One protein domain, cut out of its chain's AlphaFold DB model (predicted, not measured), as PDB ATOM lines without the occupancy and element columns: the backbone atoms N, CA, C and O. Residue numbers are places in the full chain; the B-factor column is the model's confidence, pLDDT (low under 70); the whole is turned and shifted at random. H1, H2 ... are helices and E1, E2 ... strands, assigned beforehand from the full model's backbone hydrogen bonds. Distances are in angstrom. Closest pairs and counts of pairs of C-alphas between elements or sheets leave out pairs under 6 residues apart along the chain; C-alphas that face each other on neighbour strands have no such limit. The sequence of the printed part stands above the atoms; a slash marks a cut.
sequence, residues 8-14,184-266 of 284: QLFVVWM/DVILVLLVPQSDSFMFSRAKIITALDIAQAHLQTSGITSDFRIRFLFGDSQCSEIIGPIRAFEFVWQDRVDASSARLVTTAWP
ATOM      1  N   GLN A   8     -13.714  33.114  27.350       36.25
ATOM      2  CA  GLN A   8     -14.967  33.271  28.083       36.25
ATOM      3  C   GLN A   8     -14.751  34.345  29.148       36.25
ATOM      4  O   GLN A   8     -14.100  34.115  30.163       36.25
ATOM      5  N   LEU A   9     -15.264  35.542  28.899       38.94
ATOM      6  CA  LEU A   9     -15.549  36.517  29.930       38.94
ATOM      7  C   LEU A   9     -16.739  35.998  30.734       38.94
ATOM      8  O   LEU A   9     -17.789  35.703  30.170       38.94
ATOM      9  N   PHE A  10     -16.570  35.961  32.051       39.72
ATOM     10  CA  PHE A  10     -17.631  35.703  33.010       39.72
ATOM     11  C   PHE A  10     -18.100  37.040  33.573       39.72
ATOM     12  O   PHE A  10     -17.411  37.655  34.388       39.72
ATOM     13  N   VAL A  11     -19.278  37.500  33.152       44.22
ATOM     14  CA  VAL A  11     -19.964  38.568  33.890       44.22
ATOM     15  C   VAL A  11     -20.713  37.895  35.021       44.22
ATOM     16  O   VAL A  11     -21.782  37.332  34.797       44.22
ATOM     17  N   VAL A  12     -20.127  37.919  36.216       46.81
ATOM     18  CA  VAL A  12     -20.768  37.402  37.424       46.81
ATOM     19  C   VAL A  12     -21.695  38.488  37.948       46.81
ATOM     20  O   VAL A  12     -21.305  39.380  38.700       46.81
ATOM     21  N   TRP A  13     -22.946  38.421  37.507       43.22
ATOM     22  CA  TRP A  13     -24.014  39.216  38.087       43.22
ATOM     23  C   TRP A  13     -24.526  38.500  39.336       43.22
ATOM     24  O   TRP A  13     -25.234  37.496  39.248       43.22
ATOM     25  N   MET A  14     -24.144  39.004  40.507       44.22
ATOM     26  CA  MET A  14     -24.720  38.569  41.773       44.22
ATOM     27  C   MET A  14     -25.897  39.476  42.133       44.22
ATOM     28  O   MET A  14     -25.721  40.542  42.724       44.22
ATOM     29  N   ASP A 184      -4.121  39.609  29.657       88.25
ATOM     30  CA  ASP A 184      -5.025  40.120  30.693       88.25
ATOM     31  C   ASP A 184      -6.426  39.496  30.517       88.25
ATOM     32  O   ASP A 184      -7.031  39.580  29.448       88.25
ATOM     33  N   VAL A 185      -6.959  38.889  31.580       89.12
ATOM     34  CA  VAL A 185      -8.356  38.442  31.691       89.12
ATOM     35  C   VAL A 185      -9.080  39.396  32.626       89.12
ATOM     36  O   VAL A 185      -8.769  39.484  33.814       89.12
ATOM     37  N   ILE A 186     -10.051  40.127  32.088       88.88
ATOM     38  CA  ILE A 186     -10.809  41.128  32.832       88.88
ATOM     39  C   ILE A 186     -12.076  40.485  33.399       88.88
ATOM     40  O   ILE A 186     -12.861  39.906  32.659       88.88
ATOM     41  N   LEU A 187     -12.288  40.611  34.708       90.12
ATOM     42  CA  LEU A 187     -13.505  40.195  35.401       90.12
ATOM     43  C   LEU A 187     -14.244  41.434  35.900       90.12
ATOM     44  O   LEU A 187     -13.695  42.218  36.672       90.12
ATOM     45  N   VAL A 188     -15.491  41.607  35.467       91.06
ATOM     46  CA  VAL A 188     -16.344  42.719  35.903       91.06
ATOM     47  C   VAL A 188     -17.220  42.266  37.065       91.06
ATOM     48  O   VAL A 188     -17.966  41.297  36.941       91.06
ATOM     49  N   LEU A 189     -17.144  42.986  38.184       93.44
ATOM     50  CA  LEU A 189     -17.949  42.770  39.379       93.44
ATOM     51  C   LEU A 189     -18.854  43.977  39.609       93.44
ATOM     52  O   LEU A 189     -18.379  45.098  39.803       93.44
ATOM     53  N   LEU A 190     -20.162  43.737  39.624       94.38
ATOM     54  CA  LEU A 190     -21.165  44.755  39.926       94.38
ATOM     55  C   LEU A 190     -21.647  44.564  41.358       94.38
ATOM     56  O   LEU A 190     -22.436  43.669  41.651       94.38
ATOM     57  N   VAL A 191     -21.122  45.390  42.258       94.62
ATOM     58  CA  VAL A 191     -21.324  45.275  43.706       94.62
ATOM     59  C   VAL A 191     -21.705  46.634  44.278       94.62
ATOM     60  O   VAL A 191     -21.242  47.651  43.759       94.62
ATOM     61  N   PRO A 192     -22.542  46.692  45.324       94.62
ATOM     62  CA  PRO A 192     -22.895  47.966  45.930       94.62
ATOM     63  C   PRO A 192     -21.647  48.641  46.508       94.62
ATOM     64  O   PRO A 192     -20.839  48.011  47.199       94.62
ATOM     65  N   GLN A 193     -21.489  49.939  46.249       93.69
ATOM     66  CA  GLN A 193     -20.425  50.718  46.890       93.69
ATOM     67  C   GLN A 193     -20.739  51.069  48.345       93.69
ATOM     68  O   GLN A 193     -19.815  51.228  49.135       93.69
ATOM     69  N   SER A 194     -22.020  51.167  48.709       93.31
ATOM     70  CA  SER A 194     -22.420  51.506  50.075       93.31
ATOM     71  C   SER A 194     -22.080  50.389  51.065       93.31
ATOM     72  O   SER A 194     -22.486  49.238  50.888       93.31
ATOM     73  N   ASP A 195     -21.421  50.751  52.167       92.94
ATOM     74  CA  ASP A 195     -21.074  49.840  53.266       92.94
ATOM     75  C   ASP A 195     -22.272  49.379  54.102       92.94
ATOM     76  O   ASP A 195     -22.148  48.453  54.913       92.94
ATOM     77  N   SER A 196     -23.452  49.961  53.857       92.31
ATOM     78  CA  SER A 196     -24.721  49.479  54.406       92.31
ATOM     79  C   SER A 196     -25.031  48.043  53.976       92.31
ATOM     80  O   SER A 196     -25.696  47.311  54.706       92.31
ATOM     81  N   PHE A 197     -24.534  47.609  52.815       85.81
ATOM     82  CA  PHE A 197     -24.741  46.253  52.319       85.81
ATOM     83  C   PHE A 197     -23.691  45.291  52.883       85.81
ATOM     84  O   PHE A 197     -22.515  45.626  53.031       85.81
ATOM     85  N   MET A 198     -24.096  44.055  53.193       86.44
ATOM     86  CA  MET A 198     -23.175  43.021  53.694       86.44
ATOM     87  C   MET A 198     -22.092  42.637  52.678       86.44
ATOM     88  O   MET A 198     -20.996  42.261  53.076       86.44
ATOM     89  N   PHE A 199     -22.372  42.806  51.385       86.75
ATOM     90  CA  PHE A 199     -21.467  42.483  50.279       86.75
ATOM     91  C   PHE A 199     -20.967  43.744  49.565       86.75
ATOM     92  O   PHE A 199     -20.851  43.766  48.339       86.75
ATOM     93  N   SER A 200     -20.715  44.818  50.324       93.19
ATOM     94  CA  SER A 200     -20.129  46.035  49.761       93.19
ATOM     95  C   SER A 200     -18.738  45.759  49.197       93.19
ATOM     96  O   SER A 200     -18.023  44.862  49.660       93.19
ATOM     97  N   ARG A 201     -18.325  46.564  48.214       94.00
ATOM     98  CA  ARG A 201     -16.974  46.485  47.640       94.00
ATOM     99  C   ARG A 201     -15.890  46.461  48.722       94.00
ATOM    100  O   ARG A 201     -14.973  45.650  48.632       94.00
ATOM    101  N   ALA A 202     -16.004  47.322  49.735       94.88
ATOM    102  CA  ALA A 202     -15.015  47.426  50.806       94.88
ATOM    103  C   ALA A 202     -14.883  46.127  51.618       94.88
ATOM    104  O   ALA A 202     -13.789  45.795  52.064       94.88
ATOM    105  N   LYS A 203     -15.970  45.361  51.766       93.25
ATOM    106  CA  LYS A 203     -15.983  44.104  52.530       93.25
ATOM    107  C   LYS A 203     -15.418  42.922  51.746       93.25
ATOM    108  O   LYS A 203     -14.835  42.023  52.343       93.25
ATOM    109  N   ILE A 204     -15.579  42.906  50.422       94.06
ATOM    110  CA  ILE A 204     -15.151  41.769  49.588       94.06
ATOM    111  C   ILE A 204     -13.747  41.933  48.995       94.06
ATOM    112  O   ILE A 204     -13.148  40.937  48.595       94.06
ATOM    113  N   ILE A 205     -13.213  43.158  48.921       94.94
ATOM    114  CA  ILE A 205     -11.959  43.427  48.200       94.94
ATOM    115  C   ILE A 205     -10.772  42.661  48.787       94.94
ATOM    116  O   ILE A 205     -10.034  42.032  48.040       94.94
ATOM    117  N   THR A 206     -10.664  42.584  50.116       95.25
ATOM    118  CA  THR A 206      -9.599  41.821  50.785       95.25
ATOM    119  C   THR A 206      -9.660  40.334  50.444       95.25
ATOM    120  O   THR A 206      -8.628  39.708  50.214       95.25
ATOM    121  N   ALA A 207     -10.861  39.753  50.372       94.56
ATOM    122  CA  ALA A 207     -11.023  38.351  49.996       94.56
ATOM    123  C   ALA A 207     -10.636  38.111  48.526       94.56
ATOM    124  O   ALA A 207     -10.004  37.102  48.215       94.56
ATOM    125  N   LEU A 208     -10.973  39.051  47.633       95.00
ATOM    126  CA  LEU A 208     -10.571  38.999  46.225       95.00
ATOM    127  C   LEU A 208      -9.054  39.114  46.061       95.00
ATOM    128  O   LEU A 208      -8.482  38.345  45.291       95.00
ATOM    129  N   ASP A 209      -8.399  39.997  46.815       95.50
ATOM    130  CA  ASP A 209      -6.943  40.158  46.788       95.50
ATOM    131  C   ASP A 209      -6.230  38.879  47.255       95.50
ATOM    132  O   ASP A 209      -5.289  38.417  46.607       95.50
ATOM    133  N   ILE A 210      -6.719  38.246  48.331       96.88
ATOM    134  CA  ILE A 210      -6.191  36.961  48.821       96.88
ATOM    135  C   ILE A 210      -6.380  35.859  47.770       96.88
ATOM    136  O   ILE A 210      -5.445  35.109  47.483       96.88
ATOM    137  N   ALA A 211      -7.569  35.765  47.166       95.25
ATOM    138  CA  ALA A 211      -7.849  34.779  46.127       95.25
ATOM    139  C   ALA A 211      -6.962  34.990  44.888       95.25
ATOM    140  O   ALA A 211      -6.425  34.030  44.335       95.25
ATOM    141  N   GLN A 212      -6.758  36.243  44.477       94.25
ATOM    142  CA  GLN A 212      -5.893  36.592  43.355       94.25
ATOM    143  C   GLN A 212      -4.432  36.240  43.634       94.25
ATOM    144  O   GLN A 212      -3.782  35.638  42.779       94.25
ATOM    145  N   ALA A 213      -3.926  36.567  44.826       95.06
ATOM    146  CA  ALA A 213      -2.579  36.197  45.242       95.06
ATOM    147  C   ALA A 213      -2.406  34.672  45.232       95.06
ATOM    148  O   ALA A 213      -1.435  34.161  44.678       95.06
ATOM    149  N   HIS A 214      -3.388  33.928  45.751       96.38
ATOM    150  CA  HIS A 214      -3.352  32.469  45.740       96.38
ATOM    151  C   HIS A 214      -3.292  31.894  44.315       96.38
ATOM    152  O   HIS A 214      -2.442  31.053  44.028       96.38
ATOM    153  N   LEU A 215      -4.122  32.392  43.392       94.00
ATOM    154  CA  LEU A 215      -4.124  31.973  41.981       94.00
ATOM    155  C   LEU A 215      -2.819  32.302  41.238       94.00
ATOM    156  O   LEU A 215      -2.440  31.580  40.314       94.00
ATOM    157  N   GLN A 216      -2.142  33.383  41.624       91.44
ATOM    158  CA  GLN A 216      -0.837  33.748  41.068       91.44
ATOM    159  C   GLN A 216       0.270  32.848  41.620       91.44
ATOM    160  O   GLN A 216       1.082  32.331  40.859       91.44
ATOM    161  N   THR A 217       0.280  32.613  42.935       95.00
ATOM    162  CA  THR A 217       1.295  31.767  43.589       95.00
ATOM    163  C   THR A 217       1.186  30.291  43.215       95.00
ATOM    164  O   THR A 217       2.199  29.604  43.169       95.00
ATOM    165  N   SER A 218      -0.017  29.797  42.909       96.12
ATOM    166  CA  SER A 218      -0.232  28.403  42.507       96.12
ATOM    167  C   SER A 218       0.216  28.098  41.075       96.12
ATOM    168  O   SER A 218       0.221  26.936  40.680       96.12
ATOM    169  N   GLY A 219       0.557  29.117  40.278       92.25
ATOM    170  CA  GLY A 219       0.926  28.955  38.871       92.25
ATOM    171  C   GLY A 219      -0.245  28.622  37.941       92.25
ATOM    172  O   GLY A 219      -0.040  28.531  36.737       92.25
ATOM    173  N   ILE A 220      -1.481  28.503  38.453       92.75
ATOM    174  CA  ILE A 220      -2.688  28.231  37.641       92.75
ATOM    175  C   ILE A 220      -2.920  29.340  36.603       92.75
ATOM    176  O   ILE A 220      -3.474  29.103  35.532       92.75
ATOM    177  N   THR A 221      -2.490  30.559  36.923       92.00
ATOM    178  CA  THR A 221      -2.625  31.749  36.076       92.00
ATOM    179  C   THR A 221      -1.284  32.159  35.449       92.00
ATOM    180  O   THR A 221      -1.022  33.340  35.253       92.00
ATOM    181  N   SER A 222      -0.395  31.203  35.143       90.81
ATOM    182  CA  SER A 222       0.922  31.498  34.542       90.81
ATOM    183  C   SER A 222       0.820  32.227  33.202       90.81
ATOM    184  O   SER A 222       1.638  33.093  32.900       90.81
ATOM    185  N   ASP A 223      -0.211  31.902  32.423       92.25
ATOM    186  CA  ASP A 223      -0.335  32.332  31.027       92.25
ATOM    187  C   ASP A 223      -1.192  33.600  30.886       92.25
ATOM    188  O   ASP A 223      -1.212  34.257  29.841       92.25
ATOM    189  N   PHE A 224      -1.909  33.969  31.950       90.62
ATOM    190  CA  PHE A 224      -2.817  35.103  31.945       90.62
ATOM    191  C   PHE A 224      -2.926  35.777  33.309       90.62
ATOM    192  O   PHE A 224      -2.908  35.143  34.355       90.62
ATOM    193  N   ARG A 225      -3.125  37.090  33.315       90.69
ATOM    194  CA  ARG A 225      -3.313  37.876  34.528       90.69
ATOM    195  C   ARG A 225      -4.780  38.234  34.702       90.69
ATOM    196  O   ARG A 225      -5.365  38.913  33.868       90.69
ATOM    197  N   ILE A 226      -5.362  37.854  35.833       91.88
ATOM    198  CA  ILE A 226      -6.719  38.280  36.194       91.88
ATOM    199  C   ILE A 226      -6.693  39.745  36.649       91.88
ATOM    200  O   ILE A 226      -5.859  40.131  37.472       91.88
ATOM    201  N   ARG A 227      -7.618  40.560  36.136       91.75
ATOM    202  CA  ARG A 227      -7.848  41.951  36.541       91.75
ATOM    203  C   ARG A 227      -9.315  42.160  36.874       91.75
ATOM    204  O   ARG A 227     -10.178  41.880  36.052       91.75
ATOM    205  N   PHE A 228      -9.594  42.710  38.048       92.88
ATOM    206  CA  PHE A 228     -10.957  43.026  38.459       92.88
ATOM    207  C   PHE A 228     -11.326  44.463  38.080       92.88
ATOM    208  O   PHE A 228     -10.583  45.404  38.367       92.88
ATOM    209  N   LEU A 229     -12.490  44.635  37.460       93.50
ATOM    210  CA  LEU A 229     -13.156  45.920  37.275       93.50
ATOM    211  C   LEU A 229     -14.411  45.945  38.135       93.50
ATOM    212  O   LEU A 229     -15.200  45.007  38.114       93.50
ATOM    213  N   PHE A 230     -14.607  47.031  38.872       93.75
ATOM    214  CA  PHE A 230     -15.757  47.189  39.752       93.75
ATOM    215  C   PHE A 230     -16.717  48.231  39.187       93.75
ATOM    216  O   PHE A 230     -16.291  49.322  38.803       93.75
ATOM    217  N   GLY A 231     -18.005  47.910  39.186       93.94
ATOM    218  CA  GLY A 231     -19.091  48.860  38.969       93.94
ATOM    219  C   GLY A 231     -20.043  48.871  40.156       93.94
ATOM    220  O   GLY A 231     -20.200  47.860  40.838       93.94
ATOM    221  N   ASP A 232     -20.665  50.019  40.408       94.94
ATOM    222  CA  ASP A 232     -21.677  50.140  41.454       94.94
ATOM    223  C   ASP A 232     -23.021  49.618  40.948       94.94
ATOM    224  O   ASP A 232     -23.617  50.207  40.044       94.94
ATOM    225  N   SER A 233     -23.500  48.514  41.517       93.25
ATOM    226  CA  SER A 233     -24.827  47.989  41.181       93.25
ATOM    227  C   SER A 233     -25.958  48.776  41.844       93.25
ATOM    228  O   SER A 233     -27.111  48.613  41.448       93.25
ATOM    229  N   GLN A 234     -25.647  49.576  42.877       92.31
ATOM    230  CA  GLN A 234     -26.618  50.215  43.778       92.31
ATOM    231  C   GLN A 234     -27.659  49.243  44.348       92.31
ATOM    232  O   GLN A 234     -28.736  49.655  44.766       92.31
ATOM    233  N   CYS A 235     -27.363  47.940  44.309       88.69
ATOM    234  CA  CYS A 235     -28.337  46.890  44.569       88.69
ATOM    235  C   CYS A 235     -29.683  47.079  43.831       88.69
ATOM    236  O   CYS A 235     -30.737  46.709  44.342       88.69
ATOM    237  N   SER A 236     -29.656  47.662  42.630       89.50
ATOM    238  CA  SER A 236     -30.855  47.964  41.851       89.50
ATOM    239  C   SER A 236     -31.008  46.995  40.685       89.50
ATOM    240  O   SER A 236     -30.073  46.766  39.912       89.50
ATOM    241  N   GLU A 237     -32.229  46.483  40.528       87.69
ATOM    242  CA  GLU A 237     -32.637  45.630  39.407       87.69
ATOM    243  C   GLU A 237     -32.573  46.357  38.056       87.69
ATOM    244  O   GLU A 237     -32.496  45.709  37.018       87.69
ATOM    245  N   ILE A 238     -32.574  47.694  38.061       90.94
ATOM    246  CA  ILE A 238     -32.518  48.520  36.849       90.94
ATOM    247  C   ILE A 238     -31.092  49.015  36.604       90.94
ATOM    248  O   ILE A 238     -30.576  48.895  35.493       90.94
ATOM    249  N   ILE A 239     -30.434  49.565  37.633       91.00
ATOM    250  CA  ILE A 239     -29.132  50.221  37.445       91.00
ATOM    251  C   ILE A 239     -28.051  49.222  37.086       91.00
ATOM    252  O   ILE A 239     -27.242  49.504  36.204       91.00
ATOM    253  N   GLY A 240     -27.986  48.062  37.733       90.19
ATOM    254  CA  GLY A 240     -26.832  47.225  37.462       90.19
ATOM    255  C   GLY A 240     -26.880  46.472  36.119       90.19
ATOM    256  O   GLY A 240     -25.804  46.366  35.535       90.19
ATOM    257  N   PRO A 241     -28.025  46.066  35.524       89.69
ATOM    258  CA  PRO A 241     -28.028  45.655  34.116       89.69
ATOM    259  C   PRO A 241     -27.547  46.765  33.172       89.69
ATOM    260  O   PRO A 241     -26.768  46.487  32.261       89.69
ATOM    261  N   ILE A 242     -27.923  48.027  33.428       92.31
ATOM    262  CA  ILE A 242     -27.410  49.182  32.668       92.31
ATOM    263  C   ILE A 242     -25.887  49.281  32.819       92.31
ATOM    264  O   ILE A 242     -25.177  49.396  31.823       92.31
ATOM    265  N   ARG A 243     -25.353  49.152  34.041       92.56
ATOM    266  CA  ARG A 243     -23.898  49.139  34.270       92.56
ATOM    267  C   ARG A 243     -23.207  47.968  33.580       92.56
ATOM    268  O   ARG A 243     -22.135  48.159  33.017       92.56
ATOM    269  N   ALA A 244     -23.797  46.775  33.596       88.44
ATOM    270  CA  ALA A 244     -23.252  45.614  32.894       88.44
ATOM    271  C   ALA A 244     -23.127  45.895  31.395       88.44
ATOM    272  O   ALA A 244     -22.078  45.639  30.805       88.44
ATOM    273  N   PHE A 245     -24.168  46.490  30.809       89.50
ATOM    274  CA  PHE A 245     -24.162  46.907  29.415       89.50
ATOM    275  C   PHE A 245     -23.095  47.975  29.132       89.50
ATOM    276  O   PHE A 245     -22.367  47.851  28.152       89.50
ATOM    277  N   GLU A 246     -22.923  48.974  30.005       90.94
ATOM    278  CA  GLU A 246     -21.877  49.998  29.851       90.94
ATOM    279  C   GLU A 246     -20.462  49.402  29.788       90.94
ATOM    280  O   GLU A 246     -19.634  49.883  29.014       90.94
ATOM    281  N   PHE A 247     -20.168  48.352  30.564       89.38
ATOM    282  CA  PHE A 247     -18.859  47.689  30.508       89.38
ATOM    283  C   PHE A 247     -18.610  46.986  29.173       89.38
ATOM    284  O   PHE A 247     -17.484  47.030  28.677       89.38
ATOM    285  N   VAL A 248     -19.645  46.372  28.597       86.25
ATOM    286  CA  VAL A 248     -19.568  45.737  27.274       86.25
ATOM    287  C   VAL A 248     -19.439  46.799  26.183       86.25
ATOM    288  O   VAL A 248     -18.590  46.682  25.311       86.25
ATOM    289  N   TRP A 249     -20.240  47.864  26.257       88.44
ATOM    290  CA  TRP A 249     -20.288  48.909  25.235       88.44
ATOM    291  C   TRP A 249     -19.014  49.759  25.161       88.44
ATOM    292  O   TRP A 249     -18.653  50.248  24.098       88.44
ATOM    293  N   GLN A 250     -18.322  49.967  26.283       89.31
ATOM    294  CA  GLN A 250     -17.096  50.771  26.321       89.31
ATOM    295  C   GLN A 250     -15.840  50.013  25.852       89.31
ATOM    296  O   GLN A 250     -14.735  50.476  26.137       89.31
ATOM    297  N   ASP A 251     -15.983  48.836  25.226       77.94
ATOM    298  CA  ASP A 251     -14.883  47.932  24.845       77.94
ATOM    299  C   ASP A 251     -13.900  47.642  25.996       77.94
ATOM    300  O   ASP A 251     -12.754  47.237  25.801       77.94
ATOM    301  N   ARG A 252     -14.345  47.829  27.248       72.88
ATOM    302  CA  ARG A 252     -13.555  47.467  28.434       72.88
ATOM    303  C   ARG A 252     -13.484  45.962  28.605       72.88
ATOM    304  O   ARG A 252     -12.668  45.470  29.383       72.88
ATOM    305  N   VAL A 253     -14.370  45.256  27.916       72.62
ATOM    306  CA  VAL A 253     -14.427  43.815  27.894       72.62
ATOM    307  C   VAL A 253     -14.808  43.358  26.501       72.62
ATOM    308  O   VAL A 253     -15.721  43.898  25.888       72.62
ATOM    309  N   ASP A 254     -14.083  42.365  26.006       64.06
ATOM    310  CA  ASP A 254     -14.214  41.887  24.640       64.06
ATOM    311  C   ASP A 254     -15.563  41.164  24.475       64.06
ATOM    312  O   ASP A 254     -15.763  40.063  25.004       64.06
ATOM    313  N   ALA A 255     -16.513  41.798  23.782       53.41
ATOM    314  CA  ALA A 255     -17.882  41.301  23.626       53.41
ATOM    315  C   ALA A 255     -17.933  39.912  22.968       53.41
ATOM    316  O   ALA A 255     -18.817  39.113  23.271       53.41
ATOM    317  N   SER A 256     -16.937  39.591  22.134       47.81
ATOM    318  CA  SER A 256     -16.774  38.282  21.489       47.81
ATOM    319  C   SER A 256     -16.556  37.134  22.483       47.81
ATOM    320  O   SER A 256     -16.826  35.974  22.173       47.81
ATOM    321  N   SER A 257     -16.100  37.467  23.693       51.34
ATOM    322  CA  SER A 257     -15.809  36.524  24.768       51.34
ATOM    323  C   SER A 257     -16.861  36.516  25.878       51.34
ATOM    324  O   SER A 257     -16.867  35.622  26.716       51.34
ATOM    325  N   ALA A 258     -17.773  37.487  25.904       45.47
ATOM    326  CA  ALA A 258     -18.748  37.676  26.972       45.47
ATOM    327  C   ALA A 258     -19.789  36.551  27.041       45.47
ATOM    328  O   ALA A 258     -20.814  36.589  26.367       45.47
ATOM    329  N   ARG A 259     -19.584  35.580  27.939       47.25
ATOM    330  CA  ARG A 259     -20.680  34.780  28.490       47.25
ATOM    331  C   ARG A 259     -21.159  35.442  29.773       47.25
ATOM    332  O   ARG A 259     -20.500  35.422  30.813       47.25
ATOM    333  N   LEU A 260     -22.341  36.041  29.699       43.56
ATOM    334  CA  LEU A 260     -23.020  36.537  30.885       43.56
ATOM    335  C   LEU A 260     -23.410  35.327  31.743       43.56
ATOM    336  O   LEU A 260     -24.298  34.560  31.375       43.56
ATOM    337  N   VAL A 261     -22.719  35.119  32.863       44.25
ATOM    338  CA  VAL A 261     -23.059  34.062  33.816       44.25
ATOM    339  C   VAL A 261     -23.768  34.720  34.987       44.25
ATOM    340  O   VAL A 261     -23.161  35.201  35.941       44.25
ATOM    341  N   THR A 262     -25.093  34.745  34.915       43.00
ATOM    342  CA  THR A 262     -25.940  35.165  36.029       43.00
ATOM    343  C   THR A 262     -25.944  34.067  37.091       43.00
ATOM    344  O   THR A 262     -26.781  33.169  37.103       43.00
ATOM    345  N   THR A 263     -24.987  34.104  38.017       41.50
ATOM    346  CA  THR A 263     -25.089  33.291  39.233       41.50
ATOM    347  C   THR A 263     -26.096  33.951  40.164       41.50
ATOM    348  O   THR A 263     -25.746  34.801  40.985       41.50
ATOM    349  N   ALA A 264     -27.359  33.545  40.052       39.44
ATOM    350  CA  ALA A 264     -28.288  33.700  41.157       39.44
ATOM    351  C   ALA A 264     -27.766  32.825  42.304       39.44
ATOM    352  O   ALA A 264     -27.741  31.597  42.195       39.44
ATOM    353  N   TRP A 265     -27.296  33.443  43.389       37.53
ATOM    354  CA  TRP A 265     -27.057  32.693  44.617       37.53
ATOM    355  C   TRP A 265     -28.375  32.040  45.036       37.53
ATOM    356  O   TRP A 265     -29.418  32.694  44.932       37.53
ATOM    357  N   PRO A 266     -28.366  30.770  45.481       33.41
ATOM    358  CA  PRO A 266     -29.584  30.127  45.934       33.41
ATOM    359  C   PRO A 266     -30.158  30.976  47.064       33.41
ATOM    360  O   PRO A 266     -29.571  31.061  48.143       33.41
TER     361      PRO A 266
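What this domain is: This is residues 8 to 14 and 184 to 266 of the 284 residues of an uncharacterized protein of Elysia chlorotica (UniProt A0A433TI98). Four strands stand side by side in a loose row, E4, E1, E2, E3, with H1 over one face, mainly at E3, and H2 over the other. Two separate parallel pairs, E1 with E4 and E2 with E3, make the row. The 90 printed residues, mixed in class and compact, run E1 E2 H1 E3 H2 E4; radius of gyration of the C-alphas 13.6 A, spans 38 by 31 by 25 A.

How they stand to each other: E1, residues 9 to 12, is parallel to E4, residues 258 to 261; N 259 and O 9, 2.9 A apart, are within hydrogen-bond range. The closest C-alphas of E1 and E2, residues 184 to 191, are Val 11 and Val 188, 5.9 A. E2, H1, residues 201 to 217, and E3, residues 224 to 232, form a right-handed strand-helix-strand unit, parallel neighbour strands with a helix between; N 187 and O 227 are 2.8 A apart. H1's closest C-alpha pair with E3 is Gln 212 and Ile 226, 7.4 A. H2, residues 239 to 249, is apart from H1; its closest pair with E2 is Gly 240 and Leu 190, 6.7 A. Every O i to N i+4 pair is within range in H2, 11 of 13 in H1.

Where its parts are: E1 begins at C-alpha 9 (-15.549, 36.517, 29.930); E4 ends at C-alpha 261 (-23.059, 34.062, 33.816). E3 measures 25.9 A, H1 23.8 A.

The domain as a whole: Residues 15 to 183 are not printed; C-alphas 14 and 184 are 22.7 A apart. Residues 8 to 14 and 254 to 266 have pLDDT under 70.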